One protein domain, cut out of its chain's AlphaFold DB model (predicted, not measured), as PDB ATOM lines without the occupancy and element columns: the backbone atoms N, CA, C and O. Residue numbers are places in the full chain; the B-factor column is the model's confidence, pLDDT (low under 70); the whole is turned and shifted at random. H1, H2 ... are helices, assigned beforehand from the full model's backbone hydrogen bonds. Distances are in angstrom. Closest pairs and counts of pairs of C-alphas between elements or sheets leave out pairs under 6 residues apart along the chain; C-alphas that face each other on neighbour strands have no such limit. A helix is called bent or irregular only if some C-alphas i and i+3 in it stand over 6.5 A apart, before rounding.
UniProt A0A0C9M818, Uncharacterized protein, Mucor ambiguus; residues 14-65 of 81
ATOM      1  N   GLU A  14      55.102 -20.538 -43.376       92.75
ATOM      2  CA  GLU A  14      56.199 -20.942 -42.495       92.75
ATOM      3  C   GLU A  14      55.660 -21.459 -41.152       92.75
ATOM      4  O   GLU A  14      56.107 -22.491 -40.642       92.75
ATOM      5  N   GLU A  15      54.630 -20.795 -40.616       91.06
ATOM      6  CA  GLU A  15      53.960 -21.185 -39.372       91.06
ATOM      7  C   GLU A  15      53.136 -22.477 -39.506       91.06
ATOM      8  O   GLU A  15      52.838 -23.128 -38.501       91.06
ATOM      9  N   LEU A  16      52.784 -22.887 -40.731       89.31
ATOM     10  CA  LEU A  16      51.938 -24.057 -40.975       89.31
ATOM     11  C   LEU A  16      52.582 -25.350 -40.461       89.31
ATOM     12  O   LEU A  16      51.901 -26.187 -39.873       89.31
ATOM     13  N   SER A  17      53.894 -25.504 -40.642       89.00
ATOM     14  CA  SER A  17      54.627 -26.692 -40.184       89.00
ATOM     15  C   SER A  17      54.524 -26.881 -38.664       89.00
ATOM     16  O   SER A  17      54.213 -27.972 -38.189       89.00
ATOM     17  N   SER A  18      54.673 -25.792 -37.909       86.62
ATOM     18  CA  SER A  18      54.495 -25.748 -36.454       86.62
ATOM     19  C   SER A  18      53.035 -25.939 -36.039       86.62
ATOM     20  O   SER A  18      52.742 -26.485 -34.971       86.62
ATOM     21  N   PHE A  19      52.098 -25.501 -36.883       88.50
ATOM     22  CA  PHE A  19      50.672 -25.663 -36.641       88.50
ATOM     23  C   PHE A  19      50.199 -27.113 -36.793       88.50
ATOM     24  O   PHE A  19      49.341 -27.538 -36.012       88.50
ATOM     25  N   ILE A  20      50.750 -27.886 -37.737       89.31
ATOM     26  CA  ILE A  20      50.398 -29.297 -37.983       89.31
ATOM     27  C   ILE A  20      51.020 -30.188 -36.892       89.31
ATOM     28  O   ILE A  20      51.896 -31.018 -37.110       89.31
ATOM     29  N   SER A  21      50.535 -30.017 -35.665       89.94
ATOM     30  CA  SER A  21      50.839 -30.875 -34.527       89.94
ATOM     31  C   SER A  21      49.643 -31.766 -34.207       89.94
ATOM     32  O   SER A  21      48.486 -31.374 -34.380       89.94
ATOM     33  N   LEU A  22      49.898 -32.955 -33.652       86.94
ATOM     34  CA  LEU A  22      48.838 -33.854 -33.174       86.94
ATOM     35  C   LEU A  22      47.875 -33.159 -32.199       86.94
ATOM     36  O   LEU A  22      46.681 -33.451 -32.202       86.94
ATOM     37  N   LYS A  23      48.381 -32.225 -31.384       89.50
ATOM     38  CA  LYS A  23      47.570 -31.425 -30.460       89.50
ATOM     39  C   LYS A  23      46.560 -30.564 -31.217       89.50
ATOM     40  O   LYS A  23      45.369 -30.657 -30.944       89.50
ATOM     41  N   ASN A  24      47.022 -29.768 -32.179       89.31
ATOM     42  CA  ASN A  24      46.147 -28.873 -32.936       89.31
ATOM     43  C   ASN A  24      45.166 -29.652 -33.814       89.31
ATOM     44  O   ASN A  24      43.992 -29.299 -33.869       89.31
ATOM     45  N   LEU A  25      45.606 -30.755 -34.429       89.25
ATOM     46  CA  LEU A  25      44.727 -31.623 -35.216       89.25
ATOM     47  C   LEU A  25      43.614 -32.246 -34.359       89.25
ATOM     48  O   LEU A  25      42.461 -32.267 -34.784       89.25
ATOM     49  N   ARG A  26      43.922 -32.694 -33.132       90.44
ATOM     50  CA  ARG A  26      42.903 -33.182 -32.185       90.44
ATOM     51  C   ARG A  26      41.923 -32.085 -31.782       90.44
ATOM     52  O   ARG A  26      40.720 -32.328 -31.803       90.44
ATOM     53  N   SER A  27      42.416 -30.887 -31.472       89.44
ATOM     54  CA  SER A  27      41.557 -29.739 -31.159       89.44
ATOM     55  C   SER A  27      40.616 -29.400 -32.320       89.44
ATOM     56  O   SER A  27      39.420 -29.218 -32.110       89.44
ATOM     57  N   LEU A  28      41.122 -29.373 -33.558       88.94
ATOM     58  CA  LEU A  28      40.304 -29.134 -34.751       88.94
ATOM     59  C   LEU A  28      39.252 -30.230 -34.961       88.94
ATOM     60  O   LEU A  28      38.108 -29.921 -35.295       88.94
ATOM     61  N   ALA A  29      39.605 -31.497 -34.724       86.44
ATOM     62  CA  ALA A  29      38.656 -32.605 -34.797       86.44
ATOM     63  C   ALA A  29      37.523 -32.456 -33.766       86.44
ATOM     64  O   ALA A  29      36.357 -32.604 -34.125       86.44
ATOM     65  N   GLN A  30      37.842 -32.080 -32.524       87.50
ATOM     66  CA  GLN A  30      36.849 -31.840 -31.467       87.50
ATOM     67  C   GLN A  30      35.929 -30.651 -31.769       87.50
ATOM     68  O   GLN A  30      34.724 -30.718 -31.510       87.50
ATOM     69  N   VAL A  31      36.476 -29.565 -32.330       86.25
ATOM     70  CA  VAL A  31      35.679 -28.418 -32.794       86.25
ATOM     71  C   VAL A  31      34.734 -28.850 -33.910       86.25
ATOM     72  O   VAL A  31      33.552 -28.524 -33.849       86.25
ATOM     73  N   SER A  32      35.224 -29.619 -34.887       83.94
ATOM     74  CA  SER A  32      34.410 -30.144 -35.990       83.94
ATOM     75  C   SER A  32      33.280 -31.044 -35.482       83.94
ATOM     76  O   SER A  32      32.116 -30.824 -35.812       83.94
ATOM     77  N   GLU A  33      33.583 -32.007 -34.611       84.31
ATOM     78  CA  GLU A  33      32.582 -32.893 -34.006       84.31
ATOM     79  C   GLU A  33      31.524 -32.102 -33.224       84.31
ATOM     80  O   GLU A  33      30.318 -32.294 -33.409       84.31
ATOM     81  N   SER A  34      31.967 -31.167 -32.379       83.25
ATOM     82  CA  SER A  34      31.072 -30.331 -31.578       83.25
ATOM     83  C   SER A  34      30.191 -29.446 -32.454       83.25
ATOM     84  O   SER A  34      28.993 -29.337 -32.193       83.25
ATOM     85  N   PHE A  35      30.761 -28.856 -33.507       82.25
ATOM     86  CA  PHE A  35      30.028 -28.087 -34.503       82.25
ATOM     87  C   PHE A  35      28.933 -28.938 -35.144       82.25
ATOM     88  O   PHE A  35      27.773 -28.545 -35.106       82.25
ATOM     89  N   TRP A  36      29.247 -30.134 -35.648       77.56
ATOM     90  CA  TRP A  36      28.252 -30.987 -36.308       77.56
ATOM     91  C   TRP A  36      27.159 -31.499 -35.372       77.56
ATOM     92  O   TRP A  36      26.000 -31.607 -35.785       77.56
ATOM     93  N   ARG A  37      27.507 -31.781 -34.114       77.94
ATOM     94  CA  ARG A  37      26.549 -32.187 -33.079       77.94
ATOM     95  C   ARG A  37      25.582 -31.062 -32.715       77.94
ATOM     96  O   ARG A  37      24.409 -31.324 -32.468       77.94
ATOM     97  N   LEU A  38      26.073 -29.824 -32.658       74.31
ATOM     98  CA  LEU A  38      25.281 -28.647 -32.289       74.31
ATOM     99  C   LEU A  38      24.619 -27.968 -33.494       74.31
ATOM    100  O   LEU A  38      23.699 -27.173 -33.310       74.31
ATOM    101  N   CYS A  39      25.063 -28.283 -34.708       77.94
ATOM    102  CA  CYS A  39      24.519 -27.752 -35.944       77.94
ATOM    103  C   CYS A  39      23.078 -28.241 -36.142       77.94
ATOM    104  O   CYS A  39      22.818 -29.435 -36.348       77.94
ATOM    105  N   LYS A  40      22.141 -27.294 -36.058       72.88
ATOM    106  CA  LYS A  40      20.704 -27.534 -36.200       72.88
ATOM    107  C   LYS A  40      20.265 -27.345 -37.646       72.88
ATOM    108  O   LYS A  40      20.906 -26.646 -38.426       72.88
ATOM    109  N   SER A  41      19.151 -27.985 -37.986       73.69
ATOM    110  CA  SER A  41      18.455 -27.671 -39.228       73.69
ATOM    111  C   SER A  41      17.933 -26.238 -39.153       73.69
ATOM    112  O   SER A  41      17.379 -25.839 -38.128       73.69
ATOM    113  N   VAL A  42      18.151 -25.481 -40.222       69.06
ATOM    114  CA  VAL A  42      17.639 -24.118 -40.373       69.06
ATOM    115  C   VAL A  42      16.398 -24.195 -41.265       69.06
ATOM    116  O   VAL A  42      16.457 -24.869 -42.300       69.06
ATOM    117  N   PRO A  43      15.275 -23.551 -40.897       77.62
ATOM    118  CA  PRO A  43      14.101 -23.477 -41.761       77.62
ATOM    119  C   PRO A  43      14.464 -22.896 -43.129       77.62
ATOM    120  O   PRO A  43      15.271 -21.972 -43.213       77.62
ATOM    121  N   ALA A  44      13.833 -23.384 -44.200       76.75
ATOM    122  CA  ALA A  44      14.118 -22.914 -45.560       76.75
ATOM    123  C   ALA A  44      13.991 -21.384 -45.709       76.75
ATOM    124  O   ALA A  44      14.764 -20.775 -46.440       76.75
ATOM    125  N   SER A  45      13.079 -20.763 -44.954       79.75
ATOM    126  CA  SER A  45      12.855 -19.312 -44.912       79.75
ATOM    127  C   SER A  45      14.017 -18.497 -44.334       79.75
ATOM    128  O   SER A  45      14.075 -17.292 -44.552       79.75
ATOM    129  N   GLU A  46      14.926 -19.119 -43.582       75.81
ATOM    130  CA  GLU A  46      16.046 -18.445 -42.910       75.81
ATOM    131  C   GLU A  46      17.396 -18.705 -43.596       75.81
ATOM    132  O   GLU A  46      18.396 -18.068 -43.258       75.81
ATOM    133  N   ILE A  47      17.439 -19.607 -44.587       74.75
ATOM    134  CA  ILE A  47      18.677 -19.998 -45.276       74.75
ATOM    135  C   ILE A  47      19.326 -18.794 -45.968       74.75
ATOM    136  O   ILE A  47      20.517 -18.557 -45.768       74.75
ATOM    137  N   ASP A  48      18.557 -18.002 -46.717       76.12
ATOM    138  CA  ASP A  48      19.092 -16.867 -47.484       76.12
ATOM    139  C   ASP A  48      19.664 -15.767 -46.579       76.12
ATOM    140  O   ASP A  48      20.727 -15.211 -46.857       76.12
ATOM    141  N   VAL A  49      19.011 -15.508 -45.439       76.50
ATOM    142  CA  VAL A  49      19.491 -14.557 -44.421       76.50
ATOM    143  C   VAL A  49      20.809 -15.039 -43.817       76.50
ATOM    144  O   VAL A  49      21.742 -14.260 -43.616       76.50
ATOM    145  N   MET A  50      20.915 -16.339 -43.541       69.06
ATOM    146  CA  MET A  50      22.118 -16.918 -42.957       69.06
ATOM    147  C   MET A  50      23.289 -16.941 -43.950       69.06
ATOM    148  O   MET A  50      24.425 -16.657 -43.562       69.06
ATOM    149  N   ILE A  51      23.021 -17.228 -45.230       73.19
ATOM    150  CA  ILE A  51      24.013 -17.158 -46.313       73.19
ATOM    151  C   ILE A  51      24.505 -15.716 -46.484       73.19
ATOM    152  O   ILE A  51      25.714 -15.508 -46.538       73.19
ATOM    153  N   GLY A  52      23.603 -14.727 -46.490       73.06
ATOM    154  CA  GLY A  52      23.960 -13.310 -46.629       73.06
ATOM    155  C   GLY A  52      24.863 -12.774 -45.512       73.06
ATOM    156  O   GLY A  52      25.696 -11.905 -45.755       73.06
ATOM    157  N   ASN A  53      24.755 -13.332 -44.303       72.75
ATOM    158  CA  ASN A  53      25.597 -12.976 -43.156       72.75
ATOM    159  C   ASN A  53      26.892 -13.805 -43.052       72.75
ATOM    160  O   ASN A  53      27.738 -13.537 -42.195       72.75
ATOM    161  N   SER A  54      27.053 -14.824 -43.898       70.00
ATOM    162  CA  SER A  54      28.203 -15.727 -43.885       70.00
ATOM    163  C   SER A  54      29.244 -15.313 -44.922       70.00
ATOM    164  O   SER A  54      28.928 -14.769 -45.976       70.00
ATOM    165  N   ARG A  55      30.521 -15.616 -44.659       71.44
ATOM    166  CA  ARG A  55      31.545 -15.533 -45.709       71.44
ATOM    167  C   ARG A  55      31.454 -16.784 -46.586       71.44
ATOM    168  O   ARG A  55      31.480 -17.884 -46.028       71.44
ATOM    169  N   PRO A  56      31.375 -16.651 -47.921       69.69
ATOM    170  CA  PRO A  56      31.338 -17.809 -48.799       69.69
ATOM    171  C   PRO A  56      32.636 -18.608 -48.661       69.69
ATOM    172  O   PRO A  56      33.733 -18.046 -48.602       69.69
ATOM    173  N   THR A  57      32.513 -19.932 -48.605       71.56
ATOM    174  CA  THR A  57      33.675 -20.818 -48.681       71.56
ATOM    175  C   THR A  57      34.315 -20.670 -50.060       71.56
ATOM    176  O   THR A  57      33.618 -20.587 -51.071       71.56
ATOM    177  N   HIS A  58      35.649 -20.618 -50.116       75.88
ATOM    178  CA  HIS A  58      36.343 -20.505 -51.395       75.88
ATOM    179  C   HIS A  58      36.013 -21.726 -52.282       75.88
ATOM    180  O   HIS A  58      36.095 -22.857 -51.791       75.88
ATOM    181  N   PRO A  59      35.680 -21.546 -53.577       76.31
ATOM    182  CA  PRO A  59      35.142 -22.621 -54.413       76.31
ATOM    183  C   PRO A  59      36.000 -23.886 -54.508       76.31
ATOM    184  O   PRO A  59      35.465 -24.985 -54.625       76.31
ATOM    185  N   CYS A  60      37.326 -23.756 -54.408       78.56
ATOM    186  CA  CYS A  60      38.241 -24.903 -54.433       78.56
ATOM    187  C   CYS A  60      37.990 -25.918 -53.302       78.56
ATOM    188  O   CYS A  60      38.309 -27.094 -53.464       78.56
ATOM    189  N   PHE A  61      37.392 -25.493 -52.184       70.88
ATOM    190  CA  PHE A  61      37.078 -26.381 -51.070       70.88
ATOM    191  C   PHE A  61      35.770 -27.147 -51.269       70.88
ATOM    192  O   PHE A  61      35.577 -28.158 -50.602       70.88
ATOM    193  N   TYR A  62      34.885 -26.744 -52.190       70.69
ATOM    194  CA  TYR A  62      33.629 -27.472 -52.410       70.69
ATOM    195  C   TYR A  62      33.866 -28.907 -52.886       70.69
ATOM    196  O   TYR A  62      33.163 -29.810 -52.454       70.69
ATOM    197  N   ASN A  63      34.919 -29.139 -53.677       75.25
ATOM    198  CA  ASN A  63      35.306 -30.483 -54.118       75.25
ATOM    199  C   ASN A  63      35.884 -31.350 -52.985       75.25
ATOM    200  O   ASN A  63      35.992 -32.563 -53.132       75.25
ATOM    201  N   LEU A  64      36.279 -30.729 -51.871       71.69
ATOM    202  CA  LEU A  64      36.836 -31.399 -50.696       71.69
ATOM    203  C   LEU A  64      35.774 -31.651 -49.614       71.69
ATOM    204  O   LEU A  64      36.037 -32.374 -48.654       71.69
ATOM    205  N   ILE A  65      34.586 -31.055 -49.751       69.50
ATOM    206  CA  ILE A  65      33.496 -31.151 -48.781       69.50
ATOM    207  C   ILE A  65      32.400 -32.044 -49.360       69.50
ATOM    208  O   ILE A  65      31.705 -31.676 -50.304       69.50
TER     209      ILE A  65
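This is residues 14 to 65 of the 81 residues of an uncharacterized protein of Mucor ambiguus (UniProt A0A0C9M818). This is an open C shape of four helices round an empty middle: the long helix H2 makes one side, short H1 turns off where H2 begins, and after H2 the backbone swings round through H3 and folds back to H4 across the gap. No helix touches another, and no packed core is formed. The printed part has 52 residues with four named helices, H1, H2, H3 and H4 in that order, and no named strand; the class is all helix. It is only just extended, close to loose, with a radius of gyration of the C-alphas of 15.1 A, and its C-alphas span 43 by 25 by 20 A.

Begin at H1, residues 14 to 19, and go on to H2, residues 22 to 38; these two meet only through their link, a tight one of 2 residues. Another tight link, of 5 residues, leads to H3, residues 44 to 52, which is apart from both H2 and H1. From there a short link of 6 residues leads to H4, residues 59 to 64, which is apart from H3, H2 and H1. Look along the backbone N and O atoms: in H2 every O i to N i+4 pair is within hydrogen-bond range. In H1 it is 1 of 2, in H3 3 of 5, and in H4 0 of 2, where 2 of 3 O i to N i+3 pairs are within range.

Find C-alpha 14 at (56.199, -20.942, -42.495), where H1 begins. H1 is neither bent nor irregular, but only just: C-alphas 14 and 17 are 6.4 A apart. Next find C-alpha 22 at (48.838, -33.854, -33.174); from there H2 runs 24.1 A to C-alpha 38 at (25.281, -28.647, -32.289), and x falls along the way. H3 spans 13.8 A from C-alpha 44 to C-alpha 52, with x rising again, and it is irregular: C-alphas 45 and 48 are 7.2 A apart. H4 runs from Pro 59 to Leu 64, whose C-alpha is at (36.836, -31.399, -50.696); it is neither bent nor irregular, but only just, with C-alphas 60 and 63 at 6.3 A.

The two C-alphas farthest apart are those of Glu 14 and Ser 45, at 43.4 A, and the outline is elongated. Residues 14 to 41, 43 to 49 and 51 to 65 stand free. The printed part has no cut and no long link. In the B-factor column the mean pLDDT of the printed part is 79.9; the model's confidence is under 70 at residues 42, 50, 56 and 65.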